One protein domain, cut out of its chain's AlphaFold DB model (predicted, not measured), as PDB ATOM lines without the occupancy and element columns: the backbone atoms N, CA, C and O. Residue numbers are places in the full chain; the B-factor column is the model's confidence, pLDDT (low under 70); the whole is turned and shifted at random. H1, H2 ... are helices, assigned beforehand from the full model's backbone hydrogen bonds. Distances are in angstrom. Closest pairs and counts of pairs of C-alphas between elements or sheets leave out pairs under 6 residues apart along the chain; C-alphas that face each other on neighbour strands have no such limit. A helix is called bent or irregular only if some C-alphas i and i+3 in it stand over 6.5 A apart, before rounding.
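Overview. This is residues 5 to 127 of the 345 residues of an uncharacterized protein of Clostridium sp. CAG:914 (UniProt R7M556). Picture a flat, elongated slab of helices stacked one after another, the chain winding back and forth as it goes: H3, H6 and H8 run the same way side by side, with the short H2, H4 and H5 and then the long H7 along the other side of this row. H1 packs on H3 at one end of the slab, and at the other end the long H9 packs on H8 and swings away, residues 121 to 127 sticking out free. H6 to H9 make an up-and-down bundle, each helix running against the one before it. The printed part has 123 residues, with nine named helices, H1 to H9 in chain order, and no named strand; the class is all helix. It is only just loose, close to compact, with a radius of gyration of the C-alphas of 16.6 A and spans of 57 by 32 by 15 A.

Along the chain. Find C-alpha 5 at (29.294, 75.333, -11.433), where H1, residues 5 to 12, begins. Read on to H2, residues 21 to 25, then H3, residues 28 to 38, 15.4 A long. Next come H4, residues 43 to 46, H5, residues 49 to 52, and H6, residues 55 to 64, 14.0 A long. H7, residues 69 to 82, starts with C-alpha 69 at (47.645, 78.592, -38.086) and is 19.8 A long; H8, residues 86 to 100, is 20.8 A. H9, residues 104 to 127, spans 34.8 A and ends with C-alpha 127 at (26.197, 85.061, -64.043). H9 is irregular, C-alphas 105 and 108 being 8.0 A apart, and has a kink of 27 degrees near residue 111.

Arrangement. Start at Val 7: H1 touches H3 there, its C-alpha 6.5 A from that of Ile 34, the closest pair, at a steep tilt of 61 degrees. H2 and H3 only just touch, with 3 pairs of C-alphas within 8 A, and only at the corner, closest at Leu 24 and Phe 30, 6.2 A. H4 only just touches H3, with 3 pairs within 8 A, closest at C-alphas 43 and 35, 6.5 A. H3 and H6 touch, closest at C-alphas 28 and 57, 6.2 A, at a shallow tilt of 12 degrees, the same way. H5 only just touches H7, with residues 75 to 79 of H7 alone and 3 pairs within 8 A, closest at C-alphas 52 and 79, 6.8 A. H6 and H7 form a helical hairpin, closest at C-alphas 62 and 72, 5.3 A, at a shallow tilt of 9 degrees. H7 and H8 form another, closest at C-alphas 80 and 89, 5.9 A, at 18 degrees. H8 and H9 form a third, touching with residues 106 to 117 of H9 alone, closest at C-alphas 100 and 110, 5.2 A, at 35.3 degrees, only just steep. In H1, H2, H3, H6, H7 and H8 every O i to N i+4 pair is within hydrogen-bond range, in H9 18 of 20, and H4 and H5 are too short for such a pair.

Size, cuts and confidence. Look for the two C-alphas farthest apart, Asp 15 and Ile 126, 57.3 A. The printed part has no cut and no long link. Its mean pLDDT is 95.7, and no printed residue is under 70.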
ATOM      1  N   LYS A   5      29.100  76.631 -12.096       91.38
ATOM      2  CA  LYS A   5      29.294  75.333 -11.433       91.38
ATOM      3  C   LYS A   5      29.299  74.164 -12.420       91.38
ATOM      4  O   LYS A   5      30.118  73.269 -12.290       91.38
ATOM      5  N   THR A   6      28.411  74.182 -13.416       92.88
ATOM      6  CA  THR A   6      28.343  73.136 -14.453       92.88
ATOM      7  C   THR A   6      29.594  73.140 -15.332       92.88
ATOM      8  O   THR A   6      30.116  72.082 -15.661       92.88
ATOM      9  N   VAL A   7      30.090  74.328 -15.683       93.31
ATOM     10  CA  VAL A   7      31.333  74.503 -16.449       93.31
ATOM     11  C   VAL A   7      32.536  73.977 -15.666       93.31
ATOM     12  O   VAL A   7      33.326  73.210 -16.203       93.31
ATOM     13  N   GLU A   8      32.664  74.351 -14.391       93.12
ATOM     14  CA  GLU A   8      33.759  73.887 -13.533       93.12
ATOM     15  C   GLU A   8      33.728  72.373 -13.316       93.12
ATOM     16  O   GLU A   8      34.781  71.740 -13.391       93.12
ATOM     17  N   ALA A   9      32.542  71.801 -13.086       93.81
ATOM     18  CA  ALA A   9      32.369  70.361 -12.924       93.81
ATOM     19  C   ALA A   9      32.820  69.604 -14.182       93.81
ATOM     20  O   ALA A   9      33.630  68.687 -14.084       93.81
ATOM     21  N   TYR A  10      32.401  70.058 -15.371       95.62
ATOM     22  CA  TYR A  10      32.830  69.470 -16.645       95.62
ATOM     23  C   TYR A  10      34.354  69.518 -16.815       95.62
ATOM     24  O   TYR A  10      34.976  68.507 -17.124       95.62
ATOM     25  N   ILE A  11      34.978  70.673 -16.551       93.50
ATOM     26  CA  ILE A  11      36.435  70.849 -16.687       93.50
ATOM     27  C   ILE A  11      37.211  69.918 -15.744       93.50
ATOM     28  O   ILE A  11      38.291  69.445 -16.096       93.50
ATOM     29  N   LYS A  12      36.681  69.661 -14.546       93.56
ATOM     30  CA  LYS A  12      37.311  68.795 -13.541       93.56
ATOM     31  C   LYS A  12      36.983  67.308 -13.714       93.56
ATOM     32  O   LYS A  12      37.574  66.494 -13.008       93.56
ATOM     33  N   GLY A  13      36.070  66.952 -14.621       90.50
ATOM     34  CA  GLY A  13      35.562  65.585 -14.760       90.50
ATOM     35  C   GLY A  13      34.698  65.137 -13.576       90.50
ATOM     36  O   GLY A  13      34.704  63.961 -13.222       90.50
ATOM     37  N   GLU A  14      34.009  66.077 -12.925       92.75
ATOM     38  CA  GLU A  14      33.056  65.803 -11.845       92.75
ATOM     39  C   GLU A  14      31.680  65.413 -12.416       92.75
ATOM     40  O   GLU A  14      31.325  65.803 -13.530       92.75
ATOM     41  N   ASP A  15      30.886  64.674 -11.637       88.25
ATOM     42  CA  ASP A  15      29.529  64.277 -12.028       88.25
ATOM     43  C   ASP A  15      28.608  65.492 -12.228       88.25
ATOM     44  O   ASP A  15      28.556  66.416 -11.408       88.25
ATOM     45  N   ILE A  16      27.828  65.470 -13.313       91.38
ATOM     46  CA  ILE A  16      26.868  66.521 -13.665       91.38
ATOM     47  C   ILE A  16      25.461  65.923 -13.664       91.38
ATOM     48  O   ILE A  16      25.020  65.326 -14.636       91.38
ATOM     49  N   GLU A  17      24.708  66.132 -12.584       84.56
ATOM     50  CA  GLU A  17      23.389  65.496 -12.393       84.56
ATOM     51  C   GLU A  17      22.328  65.873 -13.447       84.56
ATOM     52  O   GLU A  17      21.357  65.145 -13.638       84.56
ATOM     53  N   LYS A  18      22.458  67.043 -14.088       88.00
ATOM     54  CA  LYS A  18      21.394  67.638 -14.922       88.00
ATOM     55  C   LYS A  18      21.541  67.422 -16.425       88.00
ATOM     56  O   LYS A  18      20.589  67.719 -17.139       88.00
ATOM     57  N   TYR A  19      22.713  67.006 -16.890       90.69
ATOM     58  CA  TYR A  19      23.042  66.935 -18.312       90.69
ATOM     59  C   TYR A  19      23.956  65.746 -18.558       90.69
ATOM     60  O   TYR A  19      24.840  65.489 -17.740       90.69
ATOM     61  N   THR A  20      23.801  65.070 -19.692       92.50
ATOM     62  CA  THR A  20      24.814  64.097 -20.123       92.50
ATOM     63  C   THR A  20      25.996  64.805 -20.783       92.50
ATOM     64  O   THR A  20      25.887  65.946 -21.243       92.50
ATOM     65  N   ILE A  21      27.146  64.130 -20.844       92.75
ATOM     66  CA  ILE A  21      28.336  64.665 -21.519       92.75
ATOM     67  C   ILE A  21      28.036  64.906 -23.003       92.75
ATOM     68  O   ILE A  21      28.370  65.964 -23.530       92.75
ATOM     69  N   GLU A  22      27.323  63.989 -23.657       93.38
ATOM     70  CA  GLU A  22      26.968  64.102 -25.072       93.38
ATOM     71  C   GLU A  22      26.033  65.288 -25.343       93.38
ATOM     72  O   GLU A  22      26.157  65.949 -26.373       93.38
ATOM     73  N   GLU A  23      25.102  65.585 -24.430       93.94
ATOM     74  CA  GLU A  23      24.238  66.766 -24.542       93.94
ATOM     75  C   GLU A  23      25.053  68.061 -24.484       93.94
ATOM     76  O   GLU A  23      24.809  68.985 -25.264       93.94
ATOM     77  N   LEU A  24      26.030  68.117 -23.579       95.00
ATOM     78  CA  LEU A  24      26.909  69.265 -23.386       95.00
ATOM     79  C   LEU A  24      27.861  69.467 -24.574       95.00
ATOM     80  O   LEU A  24      27.972  70.576 -25.097       95.00
ATOM     81  N   GLU A  25      28.493  68.394 -25.049       96.25
ATOM     82  CA  GLU A  25      29.421  68.402 -26.189       96.25
ATOM     83  C   GLU A  25      28.730  68.645 -27.542       96.25
ATOM     84  O   GLU A  25      29.384  68.968 -28.539       96.25
ATOM     85  N   ASN A  26      27.396  68.554 -27.572       97.00
ATOM     86  CA  ASN A  26      26.542  68.864 -28.716       97.00
ATOM     87  C   ASN A  26      25.881  70.263 -28.650       97.00
ATOM     88  O   ASN A  26      25.069  70.611 -29.522       97.00
ATOM     89  N   ASP A  27      26.217  71.078 -27.643       96.69
ATOM     90  CA  ASP A  27      25.742  72.457 -27.495       96.69
ATOM     91  C   ASP A  27      26.855  73.484 -27.805       96.69
ATOM     92  O   ASP A  27      27.827  73.612 -27.051       96.69
ATOM     93  N   PRO A  28      26.723  74.289 -28.881       96.06
ATOM     94  CA  PRO A  28      27.751  75.265 -29.244       96.06
ATOM     95  C   PRO A  28      27.980  76.340 -28.178       96.06
ATOM     96  O   PRO A  28      29.086  76.860 -28.038       96.06
ATOM     97  N   THR A  29      26.949  76.705 -27.414       95.56
ATOM     98  CA  THR A  29      27.065  77.729 -26.370       95.56
ATOM     99  C   THR A  29      27.842  77.199 -25.177       95.56
ATOM    100  O   THR A  29      28.694  77.918 -24.655       95.56
ATOM    101  N   PHE A  30      27.595  75.955 -24.773       96.44
ATOM    102  CA  PHE A  30      28.358  75.306 -23.717       96.44
ATOM    103  C   PHE A  30      29.824  75.142 -24.113       96.44
ATOM    104  O   PHE A  30      30.705  75.619 -23.398       96.44
ATOM    105  N   MET A  31      30.098  74.579 -25.294       97.31
ATOM    106  CA  MET A  31      31.475  74.356 -25.742       97.31
ATOM    107  C   MET A  31      32.252  75.666 -25.928       97.31
ATOM    108  O   MET A  31      33.435  75.728 -25.591       97.31
ATOM    109  N   ARG A  32      31.588  76.762 -26.338       95.75
ATOM    110  CA  ARG A  32      32.171  78.118 -26.273       95.75
ATOM    111  C   ARG A  32      32.624  78.480 -24.860       95.75
ATOM    112  O   ARG A  32      33.731  78.985 -24.693       95.75
ATOM    113  N   MET A  33      31.780  78.260 -23.851       95.69
ATOM    114  CA  MET A  33      32.115  78.579 -22.459       95.69
ATOM    115  C   MET A  33      33.317  77.767 -21.972       95.69
ATOM    116  O   MET A  33      34.197  78.345 -21.335       95.69
ATOM    117  N   ILE A  34      33.388  76.477 -22.315       96.75
ATOM    118  CA  ILE A  34      34.528  75.619 -21.964       96.75
ATOM    119  C   ILE A  34      35.821  76.157 -22.578       96.75
ATOM    120  O   ILE A  34      36.774  76.416 -21.847       96.75
ATOM    121  N   VAL A  35      35.845  76.413 -23.891       96.56
ATOM    122  CA  VAL A  35      37.031  76.957 -24.582       96.56
ATOM    123  C   VAL A  35      37.472  78.290 -23.977       96.56
ATOM    124  O   VAL A  35      38.665  78.532 -23.799       96.56
ATOM    125  N   LEU A  36      36.523  79.172 -23.651       93.94
ATOM    126  CA  LEU A  36      36.831  80.469 -23.051       93.94
ATOM    127  C   LEU A  36      37.404  80.339 -21.634       93.94
ATOM    128  O   LEU A  36      38.275  81.130 -21.271       93.94
ATOM    129  N   ALA A  37      36.933  79.363 -20.857       95.12
ATOM    130  CA  ALA A  37      37.391  79.118 -19.495       95.12
ATOM    131  C   ALA A  37      38.771  78.441 -19.449       95.12
ATOM    132  O   ALA A  37      39.612  78.828 -18.640       95.12
ATOM    133  N   THR A  38      39.021  77.456 -20.315       95.50
ATOM    134  CA  THR A  38      40.258  76.654 -20.295       95.50
ATOM    135  C   THR A  38      41.357  77.218 -21.185       95.50
ATOM    136  O   THR A  38      42.536  76.970 -20.944       95.50
ATOM    137  N   ASN A  39      40.983  77.974 -22.222       95.12
ATOM    138  CA  ASN A  39      41.871  78.369 -23.310       95.12
ATOM    139  C   ASN A  39      42.547  77.174 -24.017       95.12
ATOM    140  O   ASN A  39      43.635  77.324 -24.574       95.12
ATOM    141  N   ASP A  40      41.913  75.999 -24.000       96.06
ATOM    142  CA  ASP A  40      42.434  74.782 -24.622       96.06
ATOM    143  C   ASP A  40      41.781  74.538 -25.991       96.06
ATOM    144  O   ASP A  40      40.564  74.381 -26.114       96.06
ATOM    145  N   LYS A  41      42.608  74.489 -27.040       96.62
ATOM    146  CA  LYS A  41      42.168  74.214 -28.413       96.62
ATOM    147  C   LYS A  41      41.708  72.765 -28.606       96.62
ATOM    148  O   LYS A  41      40.892  72.504 -29.487       96.62
ATOM    149  N   ASN A  42      42.186  71.831 -27.777       96.19
ATOM    150  CA  ASN A  42      41.859  70.407 -27.886       96.19
ATOM    151  C   ASN A  42      40.393  70.106 -27.556       96.19
ATOM    152  O   ASN A  42      39.884  69.070 -27.976       96.19
ATOM    153  N   ILE A  43      39.691  71.037 -26.900       95.81
ATOM    154  CA  ILE A  43      38.237  70.977 -26.689       95.81
ATOM    155  C   ILE A  43      37.479  70.836 -28.017       95.81
ATOM    156  O   ILE A  43      36.420  70.216 -28.065       95.81
ATOM    157  N   TYR A  44      38.047  71.326 -29.124       97.25
ATOM    158  CA  TYR A  44      37.499  71.114 -30.464       97.25
ATOM    159  C   TYR A  44      37.293  69.633 -30.811       97.25
ATOM    160  O   TYR A  44      36.335  69.285 -31.497       97.25
ATOM    161  N   ASN A  45      38.170  68.748 -30.326       96.44
ATOM    162  CA  ASN A  45      38.102  67.315 -30.619       96.44
ATOM    163  C   ASN A  45      36.934  66.627 -29.904       96.44
ATOM    164  O   ASN A  45      36.457  65.606 -30.390       96.44
ATOM    165  N   LEU A  46      36.476  67.203 -28.791       95.81
ATOM    166  CA  LEU A  46      35.327  66.727 -28.017       95.81
ATOM    167  C   LEU A  46      33.998  67.209 -28.614       95.81
ATOM    168  O   LEU A  46      32.946  66.661 -28.332       95.81
ATOM    169  N   CYS A  47      34.029  68.249 -29.449       96.88
ATOM    170  CA  CYS A  47      32.820  68.833 -30.011       96.88
ATOM    171  C   CYS A  47      32.135  67.881 -30.998       96.88
ATOM    172  O   CYS A  47      32.785  67.276 -31.861       96.88
ATOM    173  N   SER A  48      30.806  67.838 -30.938       97.31
ATOM    174  CA  SER A  48      30.004  67.146 -31.942       97.31
ATOM    175  C   SER A  48      30.113  67.808 -33.320       97.31
ATOM    176  O   SER A  48      30.512  68.968 -33.464       97.31
ATOM    177  N   GLU A  49      29.657  67.095 -34.347       96.31
ATOM    178  CA  GLU A  49      29.566  67.623 -35.710       96.31
ATOM    179  C   GLU A  49      28.712  68.880 -35.814       96.31
ATOM    180  O   GLU A  49      29.101  69.865 -36.438       96.31
ATOM    181  N   LYS A  50      27.582  68.899 -35.109       96.44
ATOM    182  CA  LYS A  50      26.714  70.074 -35.036       96.44
ATOM    183  C   LYS A  50      27.460  71.294 -34.490       96.44
ATOM    184  O   LYS A  50      27.253  72.395 -34.987       96.44
ATOM    185  N   VAL A  51      28.317  71.113 -33.482       97.75
ATOM    186  CA  VAL A  51      29.103  72.207 -32.892       97.75
ATOM    187  C   VAL A  51      30.223  72.653 -33.829       97.75
ATOM    188  O   VAL A  51      30.433  73.850 -33.999       97.75
ATOM    189  N   LYS A  52      30.905  71.714 -34.496       98.12
ATOM    190  CA  LYS A  52      31.940  72.030 -35.496       98.12
ATOM    191  C   LYS A  52      31.382  72.742 -36.733       98.12
ATOM    192  O   LYS A  52      32.121  73.466 -37.394       98.12
ATOM    193  N   LEU A  53      30.091  72.570 -37.020       97.44
ATOM    194  CA  LEU A  53      29.359  73.273 -38.078       97.44
ATOM    195  C   LEU A  53      28.596  74.516 -37.584       97.44
ATOM    196  O   LEU A  53      27.928  75.175 -38.380       97.44
ATOM    197  N   ASP A  54      28.714  74.895 -36.305       98.12
ATOM    198  CA  ASP A  54      28.211  76.180 -35.810       98.12
ATOM    199  C   ASP A  54      29.186  77.300 -36.192       98.12
ATOM    200  O   ASP A  54      30.315  77.376 -35.701       98.12
ATOM    201  N   TYR A  55      28.747  78.198 -37.074       97.19
ATOM    202  CA  TYR A  55      29.612  79.240 -37.627       97.19
ATOM    203  C   TYR A  55      30.193  80.181 -36.563       97.19
ATOM    204  O   TYR A  55      31.366  80.556 -36.619       97.19
ATOM    205  N   GLU A  56      29.395  80.532 -35.554       96.88
ATOM    206  CA  GLU A  56      29.834  81.410 -34.470       96.88
ATOM    207  C   GLU A  56      30.862  80.725 -33.561       96.88
ATOM    208  O   GLU A  56      31.823  81.360 -33.119       96.88
ATOM    209  N   PHE A  57      30.716  79.420 -33.307       98.00
ATOM    210  CA  PHE A  57      31.748  78.622 -32.650       98.00
ATOM    211  C   PHE A  57      33.041  78.595 -33.478       98.00
ATOM    212  O   PHE A  57      34.104  78.920 -32.948       98.00
ATOM    213  N   VAL A  58      32.962  78.318 -34.783       98.31
ATOM    214  CA  VAL A  58      34.130  78.295 -35.683       98.31
ATOM    215  C   VAL A  58      34.859  79.638 -35.710       98.31
ATOM    216  O   VAL A  58      36.069  79.687 -35.479       98.31
ATOM    217  N   LYS A  59      34.143  80.753 -35.901       97.44
ATOM    218  CA  LYS A  59      34.733  82.104 -35.855       97.44
ATOM    219  C   LYS A  59      35.422  82.385 -34.528       97.44
ATOM    220  O   LYS A  59      36.501  82.982 -34.506       97.44
ATOM    221  N   MET A  60      34.817  81.958 -33.424       97.94
ATOM    222  CA  MET A  60      35.384  82.111 -32.089       97.94
ATOM    223  C   MET A  60      36.680  81.305 -31.932       97.94
ATOM    224  O   MET A  60      37.673  81.880 -31.481       97.94
ATOM    225  N   MET A  61      36.725  80.052 -32.402       98.38
ATOM    226  CA  MET A  61      37.944  79.228 -32.405       98.38
ATOM    227  C   MET A  61      39.065  79.889 -33.214       98.38
ATOM    228  O   MET A  61      40.172  80.079 -32.706       98.38
ATOM    229  N   ILE A  62      38.765  80.318 -34.442       98.19
ATOM    230  CA  ILE A  62      39.722  80.979 -35.341       98.19
ATOM    231  C   ILE A  62      40.275  82.254 -34.706       98.19
ATOM    232  O   ILE A  62      41.487  82.467 -34.662       98.19
ATOM    233  N   LYS A  63      39.398  83.106 -34.166       97.19
ATOM    234  CA  LYS A  63      39.794  84.369 -33.538       97.19
ATOM    235  C   LYS A  63      40.652  84.140 -32.296       97.19
ATOM    236  O   LYS A  63      41.613  84.881 -32.078       97.19
ATOM    237  N   ARG A  64      40.293  83.153 -31.471       97.44
ATOM    238  CA  ARG A  64      40.966  82.864 -30.201       97.44
ATOM    239  C   ARG A  64      42.354  82.271 -30.419       97.44
ATOM    240  O   ARG A  64      43.296  82.701 -29.759       97.44
ATOM    241  N   PHE A  65      42.482  81.349 -31.369       97.94
ATOM    242  CA  PHE A  65      43.710  80.597 -31.624       97.94
ATOM    243  C   PHE A  65      44.457  81.050 -32.884       97.94
ATOM    244  O   PHE A  65      45.300  80.319 -33.381       97.94
ATOM    245  N   LYS A  66      44.219  82.278 -33.367       95.88
ATOM    246  CA  LYS A  66      44.789  82.848 -34.609       95.88
ATOM    247  C   LYS A  66      46.314  82.740 -34.780       95.88
ATOM    248  O   LYS A  66      46.808  82.920 -35.886       95.88
ATOM    249  N   ASN A  67      47.054  82.528 -33.691       94.94
ATOM    250  CA  ASN A  67      48.510  82.382 -33.711       94.94
ATOM    251  C   ASN A  67      48.957  80.951 -34.057       94.94
ATOM    252  O   ASN A  67      50.108  80.756 -34.425       94.94
ATOM    253  N   ASP A  68      48.067  79.967 -33.939       97.25
ATOM    254  CA  ASP A  68      48.295  78.580 -34.336       97.25
ATOM    255  C   ASP A  68      47.583  78.308 -35.662       97.25
ATOM    256  O   ASP A  68      46.448  77.828 -35.710       97.25
ATOM    257  N   LEU A  69      48.246  78.673 -36.759       97.00
ATOM    258  CA  LEU A  69      47.645  78.592 -38.086       97.00
ATOM    259  C   LEU A  69      47.346  77.153 -38.514       97.00
ATOM    260  O   LEU A  69      46.351  76.945 -39.193       97.00
ATOM    261  N   ASN A  70      48.122  76.160 -38.068       97.12
ATOM    262  CA  ASN A  70      47.846  74.755 -38.378       97.12
ATOM    263  C   ASN A  70      46.483  74.330 -37.826       97.12
ATOM    264  O   ASN A  70      45.644  73.801 -38.558       97.12
ATOM    265  N   PHE A  71      46.237  74.624 -36.547       98.12
ATOM    266  CA  PHE A  71      44.952  74.336 -35.918       98.12
ATOM    267  C   PHE A  71      43.808  75.128 -36.563       98.12
ATOM    268  O   PHE A  71      42.758  74.576 -36.888       98.12
ATOM    269  N   VAL A  72      44.006  76.426 -36.790       97.94
ATOM    270  CA  VAL A  72      42.975  77.299 -37.365       97.94
ATOM    271  C   VAL A  72      42.612  76.873 -38.796       97.94
ATOM    272  O   VAL A  72      41.428  76.819 -39.129       97.94
ATOM    273  N   CYS A  73      43.595  76.503 -39.622       98.25
ATOM    274  CA  CYS A  73      43.372  75.945 -40.956       98.25
ATOM    275  C   CYS A  73      42.613  74.614 -40.893       98.25
ATOM    276  O   CYS A  73      41.713  74.401 -41.703       98.25
ATOM    277  N   GLN A  74      42.916  73.740 -39.927       98.06
ATOM    278  CA  GLN A  74      42.179  72.488 -39.725       98.06
ATOM    279  C   GLN A  74      40.695  72.750 -39.424       98.06
ATOM    280  O   GLN A  74      39.830  72.182 -40.088       98.06
ATOM    281  N   VAL A  75      40.399  73.636 -38.467       98.44
ATOM    282  CA  VAL A  75      39.021  74.010 -38.102       98.44
ATOM    283  C   VAL A  75      38.283  74.612 -39.301       98.44
ATOM    284  O   VAL A  75      37.159  74.215 -39.609       98.44
ATOM    285  N   ALA A  76      38.921  75.543 -40.015       98.38
ATOM    286  CA  ALA A  76      38.303  76.197 -41.161       98.38
ATOM    287  C   ALA A  76      38.059  75.233 -42.330       98.38
ATOM    288  O   ALA A  76      36.987  75.256 -42.927       98.38
ATOM    289  N   ASN A  77      39.031  74.375 -42.655       98.25
ATOM    290  CA  ASN A  77      38.891  73.382 -43.719       98.25
ATOM    291  C   ASN A  77      37.751  72.412 -43.422       98.25
ATOM    292  O   ASN A  77      36.933  72.173 -44.305       98.25
ATOM    293  N   TYR A  78      37.650  71.953 -42.173       98.38
ATOM    294  CA  TYR A  78      36.563  71.088 -41.739       98.38
ATOM    295  C   TYR A  78      35.191  71.714 -42.002       98.38
ATOM    296  O   TYR A  78      34.334  71.103 -42.637       98.38
ATOM    297  N   TYR A  79      35.002  72.961 -41.567       98.50
ATOM    298  CA  TYR A  79      33.755  73.685 -41.787       98.50
ATOM    299  C   TYR A  79      33.468  73.879 -43.284       98.50
ATOM    300  O   TYR A  79      32.374  73.572 -43.745       98.50
ATOM    301  N   LEU A  80      34.454  74.332 -44.068       97.69
ATOM    302  CA  LEU A  80      34.296  74.603 -45.505       97.69
ATOM    303  C   LEU A  80      34.004  73.356 -46.347       97.69
ATOM    304  O   LEU A  80      33.500  73.483 -47.460       97.69
ATOM    305  N   GLU A  81      34.399  72.176 -45.878       97.00
ATOM    306  CA  GLU A  81      34.187  70.902 -46.573       97.00
ATOM    307  C   GLU A  81      32.826  70.277 -46.239       97.00
ATOM    308  O   GLU A  81      32.332  69.458 -47.008       97.00
ATOM    309  N   ASN A  82      32.199  70.699 -45.136       97.38
ATOM    310  CA  ASN A  82      30.980  70.086 -44.605       97.38
ATOM    311  C   ASN A  82      29.792  71.061 -44.470       97.38
ATOM    312  O   ASN A  82      28.669  70.626 -44.223       97.38
ATOM    313  N   SER A  83      30.001  72.371 -44.642       95.00
ATOM    314  CA  SER A  83      28.945  73.390 -44.617       95.00
ATOM    315  C   SER A  83      28.427  73.707 -46.019       95.00
ATOM    316  O   SER A  83      29.199  73.969 -46.944       95.00
ATOM    317  N   SER A  84      27.102  73.768 -46.161       92.00
ATOM    318  CA  SER A  84      26.412  74.218 -47.376       92.00
ATOM    319  C   SER A  84      26.054  75.709 -47.367       92.00
ATOM    320  O   SER A  84      25.497  76.203 -48.345       92.00
ATOM    321  N   ASN A  85      26.349  76.445 -46.287       93.81
ATOM    322  CA  ASN A  85      26.019  77.866 -46.198       93.81
ATOM    323  C   ASN A  85      27.046  78.711 -46.962       93.81
ATOM    324  O   ASN A  85      28.146  78.973 -46.476       93.81
ATOM    325  N   GLU A  86      26.669  79.158 -48.157       91.38
ATOM    326  CA  GLU A  86      27.541  79.900 -49.066       91.38
ATOM    327  C   GLU A  86      28.080  81.205 -48.464       91.38
ATOM    328  O   GLU A  86      29.287  81.439 -48.502       91.38
ATOM    329  N   GLY A  87      27.226  82.021 -47.837       92.38
ATOM    330  CA  GLY A  87      27.644  83.299 -47.249       92.38
ATOM    331  C   GLY A  87      28.650  83.132 -46.110       92.38
ATOM    332  O   GLY A  87      29.668  83.824 -46.067       92.38
ATOM    333  N   GLN A  88      28.416  82.162 -45.223       95.44
ATOM    334  CA  GLN A  88      29.336  81.846 -44.126       95.44
ATOM    335  C   GLN A  88      30.653  81.255 -44.643       95.44
ATOM    336  O   GLN A  88      31.729  81.625 -44.163       95.44
ATOM    337  N   ASN A  89      30.584  80.388 -45.659       96.00
ATOM    338  CA  ASN A  89      31.758  79.835 -46.330       96.00
ATOM    339  C   ASN A  89      32.609  80.943 -46.960       96.00
ATOM    340  O   ASN A  89      33.825  80.971 -46.781       96.00
ATOM    341  N   LEU A  90      31.979  81.882 -47.661       96.25
ATOM    342  CA  LEU A  90      32.637  82.996 -48.331       96.25
ATOM    343  C   LEU A  90      33.311  83.945 -47.333       96.25
ATOM    344  O   LEU A  90      34.486  84.281 -47.491       96.25
ATOM    345  N   GLU A  91      32.614  84.312 -46.255       97.19
ATOM    346  CA  GLU A  91      33.184  85.120 -45.174       97.19
ATOM    347  C   GLU A  91      34.382  84.407 -44.521       97.19
ATOM    348  O   GLU A  91      35.442  85.012 -44.328       97.19
ATOM    349  N   LEU A  92      34.265  83.102 -44.252       97.94
ATOM    350  CA  LEU A  92      35.354  82.302 -43.695       97.94
ATOM    351  C   LEU A  92      36.566  82.228 -44.631       97.94
ATOM    352  O   LEU A  92      37.698  82.395 -44.180       97.94
ATOM    353  N   LEU A  93      36.348  82.029 -45.932       98.31
ATOM    354  CA  LEU A  93      37.413  82.029 -46.932       98.31
ATOM    355  C   LEU A  93      38.170  83.364 -46.954       98.31
ATOM    356  O   LEU A  93      39.401  83.364 -47.015       98.31
ATOM    357  N   ILE A  94      37.459  84.496 -46.864       98.25
ATOM    358  CA  ILE A  94      38.072  85.833 -46.813       98.25
ATOM    359  C   ILE A  94      38.944  85.981 -45.562       98.25
ATOM    360  O   ILE A  94      40.092  86.426 -45.666       98.25
ATOM    361  N   ILE A  95      38.429  85.582 -44.394       98.12
ATOM    362  CA  ILE A  95      39.169  85.621 -43.123       98.12
ATOM    363  C   ILE A  95      40.437  84.773 -43.225       98.12
ATOM    364  O   ILE A  95      41.535  85.254 -42.940       98.12
ATOM    365  N   MET A  96      40.294  83.526 -43.669       98.38
ATOM    366  CA  MET A  96      41.392  82.572 -43.715       98.38
ATOM    367  C   MET A  96      42.464  82.964 -44.724       98.38
ATOM    368  O   MET A  96      43.644  82.925 -44.383       98.38
ATOM    369  N   ARG A  97      42.080  83.451 -45.911       97.94
ATOM    370  CA  ARG A  97      43.027  84.035 -46.871       97.94
ATOM    371  C   ARG A  97      43.819  85.187 -46.249       97.94
ATOM    372  O   ARG A  97      45.004  85.330 -46.526       97.94
ATOM    373  N   GLY A  98      43.176  86.023 -45.433       96.94
ATOM    374  CA  GLY A  98      43.846  87.113 -44.723       96.94
ATOM    375  C   GLY A  98      44.864  86.623 -43.689       96.94
ATOM    376  O   GLY A  98      45.946  87.196 -43.589       96.94
ATOM    377  N   LEU A  99      44.536  85.561 -42.947       97.31
ATOM    378  CA  LEU A  99      45.400  84.990 -41.907       97.31
ATOM    379  C   LEU A  99      46.618  84.246 -42.471       97.31
ATOM    380  O   LEU A  99      47.692  84.308 -41.873       97.31
ATOM    381  N   THR A 100      46.464  83.564 -43.607       97.62
ATOM    382  CA  THR A 100      47.543  82.789 -44.240       97.62
ATOM    383  C   THR A 100      48.407  83.609 -45.200       97.62
ATOM    384  O   THR A 100      49.479  83.161 -45.598       97.62
ATOM    385  N   ASN A 101      47.994  84.828 -45.560       96.81
ATOM    386  CA  ASN A 101      48.742  85.680 -46.481       96.81
ATOM    387  C   ASN A 101      50.155  86.013 -45.963       96.81
ATOM    388  O   ASN A 101      50.323  86.509 -44.845       96.81
ATOM    389  N   GLY A 102      51.167  85.793 -46.805       93.69
ATOM    390  CA  GLY A 102      52.570  86.071 -46.481       93.69
ATOM    391  C   GLY A 102      53.159  85.155 -45.402       93.69
ATOM    392  O   GLY A 102      54.130  85.535 -44.748       93.69
ATOM    393  N   LYS A 103      52.555  83.981 -45.170       94.06
ATOM    394  CA  LYS A 103      53.044  82.953 -44.245       94.06
ATOM    395  C   LYS A 103      53.553  81.765 -45.049       94.06
ATOM    396  O   LYS A 103      52.751  80.995 -45.560       94.06
ATOM    397  N   GLU A 104      54.874  81.632 -45.139       93.00
ATOM    398  CA  GLU A 104      55.548  80.598 -45.939       93.00
ATOM    399  C   GLU A 104      55.049  79.185 -45.596       93.00
ATOM    400  O   GLU A 104      54.608  78.450 -46.472       93.00
ATOM    401  N   GLU A 105      54.958  78.854 -44.306       93.25
ATOM    402  CA  GLU A 105      54.449  77.557 -43.827       93.25
ATOM    403  C   GLU A 105      52.984  77.263 -44.208       93.25
ATOM    404  O   GLU A 105      52.528  76.132 -44.068       93.25
ATOM    405  N   GLN A 106      52.221  78.268 -44.642       95.69
ATOM    406  CA  GLN A 106      50.794  78.159 -44.970       95.69
ATOM    407  C   GLN A 106      50.498  78.551 -46.419       95.69
ATOM    408  O   GLN A 106      49.343  78.826 -46.756       95.69
ATOM    409  N   GLU A 107      51.513  78.579 -47.283       95.81
ATOM    410  CA  GLU A 107      51.369  78.974 -48.684       95.81
ATOM    411  C   GLU A 107      50.320  78.122 -49.414       95.81
ATOM    412  O   GLU A 107      49.444  78.661 -50.093       95.81
ATOM    413  N   GLU A 108      50.319  76.805 -49.193       96.94
ATOM    414  CA  GLU A 108      49.324  75.901 -49.782       96.94
ATOM    415  C   GLU A 108      47.892  76.271 -49.359       96.94
ATOM    416  O   GLU A 108      46.985  76.348 -50.193       96.94
ATOM    417  N   GLN A 109      47.682  76.572 -48.074       97.56
ATOM    418  CA  GLN A 109      46.370  76.976 -47.562       97.56
ATOM    419  C   GLN A 109      45.960  78.346 -48.115       97.56
ATOM    420  O   GLN A 109      44.812  78.538 -48.520       97.56
ATOM    421  N   PHE A 110      46.895  79.297 -48.204       98.06
ATOM    422  CA  PHE A 110      46.660  80.592 -48.842       98.06
ATOM    423  C   PHE A 110      46.214  80.448 -50.302       98.06
ATOM    424  O   PHE A 110      45.238  81.092 -50.710       98.06
ATOM    425  N   ILE A 111      46.879  79.586 -51.075       97.88
ATOM    426  CA  ILE A 111      46.511  79.289 -52.462       97.88
ATOM    427  C   ILE A 111      45.130  78.627 -52.507       97.88
ATOM    428  O   ILE A 111      44.268  79.100 -53.247       97.88
ATOM    429  N   LYS A 112      44.866  77.611 -51.670       97.69
ATOM    430  CA  LYS A 112      43.562  76.925 -51.578       97.69
ATOM    431  C   LYS A 112      42.418  77.916 -51.348       97.69
ATOM    432  O   LYS A 112      41.432  77.900 -52.088       97.69
ATOM    433  N   TYR A 113      42.537  78.794 -50.352       98.25
ATOM    434  CA  TYR A 113      41.497  79.782 -50.047       98.25
ATOM    435  C   TYR A 113      41.361  80.834 -51.151       98.25
ATOM    436  O   TYR A 113      40.243  81.207 -51.506       98.25
ATOM    437  N   SER A 114      42.477  81.275 -51.740       97.56
ATOM    438  CA  SER A 114      42.467  82.233 -52.852       97.56
ATOM    439  C   SER A 114      41.788  81.668 -54.098       97.56
ATOM    440  O   SER A 114      40.972  82.363 -54.696       97.56
ATOM    441  N   LEU A 115      42.065  80.414 -54.461       97.69
ATOM    442  CA  LEU A 115      41.438  79.748 -55.603       97.69
ATOM    443  C   LEU A 115      39.932  79.580 -55.398       97.69
ATOM    444  O   LEU A 115      39.160  79.900 -56.296       97.69
ATOM    445  N   LYS A 116      39.494  79.152 -54.206       96.81
ATOM    446  CA  LYS A 116      38.056  79.060 -53.898       96.81
ATOM    447  C   LYS A 116      37.361  80.419 -54.044       96.81
ATOM    448  O   LYS A 116      36.303  80.493 -54.661       96.81
ATOM    449  N   LEU A 117      37.968  81.493 -53.534       97.31
ATOM    450  CA  LEU A 117      37.442  82.854 -53.699       97.31
ATOM    451  C   LEU A 117      37.422  83.314 -55.161       97.31
ATOM    452  O   LEU A 117      36.499  84.017 -55.564       97.31
ATOM    453  N   GLU A 118      38.419  82.927 -55.956       96.00
ATOM    454  CA  GLU A 118      38.454  83.213 -57.392       96.00
ATOM    455  C   GLU A 118      37.331  82.494 -58.146       96.00
ATOM    456  O   GLU A 118      36.712  83.087 -59.029       96.00
ATOM    457  N   CYS A 119      37.013  81.254 -57.764       95.00
ATOM    458  CA  CYS A 119      35.875  80.528 -58.321       95.00
ATOM    459  C   CYS A 119      34.551  81.249 -58.033       95.00
ATOM    460  O   CYS A 119      33.774  81.454 -58.962       95.00
ATOM    461  N   PHE A 120      34.315  81.690 -56.788       93.75
ATOM    462  CA  PHE A 120      33.129  82.492 -56.445       93.75
ATOM    463  C   PHE A 120      33.068  83.785 -57.258       93.75
ATOM    464  O   PHE A 120      32.041  84.115 -57.848       93.75
ATOM    465  N   TYR A 121      34.192  84.497 -57.336       94.69
ATOM    466  CA  TYR A 121      34.293  85.721 -58.119       94.69
ATOM    467  C   TYR A 121      33.927  85.503 -59.591       94.69
ATOM    468  O   TYR A 121      33.046  86.177 -60.127       94.69
ATOM    469  N   SER A 122      34.565  84.518 -60.221       94.38
ATOM    470  CA  SER A 122      34.349  84.167 -61.622       94.38
ATOM    471  C   SER A 122      32.911  83.727 -61.878       94.38
ATOM    472  O   SER A 122      32.314  84.146 -62.867       94.38
ATOM    473  N   PHE A 123      32.329  82.937 -60.973       93.12
ATOM    474  CA  PHE A 123      30.937  82.508 -61.062       93.12
ATOM    475  C   PHE A 123      29.980  83.707 -61.104       93.12
ATOM    476  O   PHE A 123      29.209  83.829 -62.055       93.12
ATOM    477  N   HIS A 124      30.085  84.649 -60.160       92.06
ATOM    478  CA  HIS A 124      29.231  85.843 -60.164       92.06
ATOM    479  C   HIS A 124      29.452  86.729 -61.399       92.06
ATOM    480  O   HIS A 124      28.487  87.255 -61.958       92.06
ATOM    481  N   ARG A 125      30.696  86.864 -61.885       93.06
ATOM    482  CA  ARG A 125      30.990  87.602 -63.131       93.06
ATOM    483  C   ARG A 125      30.350  86.947 -64.357       93.06
ATOM    484  O   ARG A 125      29.809  87.654 -65.213       93.06
ATOM    485  N   ILE A 126      30.394  85.617 -64.447       93.25
ATOM    486  CA  ILE A 126      29.745  84.853 -65.520       93.25
ATOM    487  C   ILE A 126      28.230  85.034 -65.436       93.25
ATOM    488  O   ILE A 126      27.625  85.413 -66.433       93.25
ATOM    489  N   MET A 127      27.637  84.872 -64.251       91.06
ATOM    490  CA  MET A 127      26.197  85.061 -64.043       91.06
ATOM    491  C   MET A 127      25.731  86.452 -64.481       91.06
ATOM    492  O   MET A 127      24.790  86.568 -65.264       91.06
TER     493      MET A 127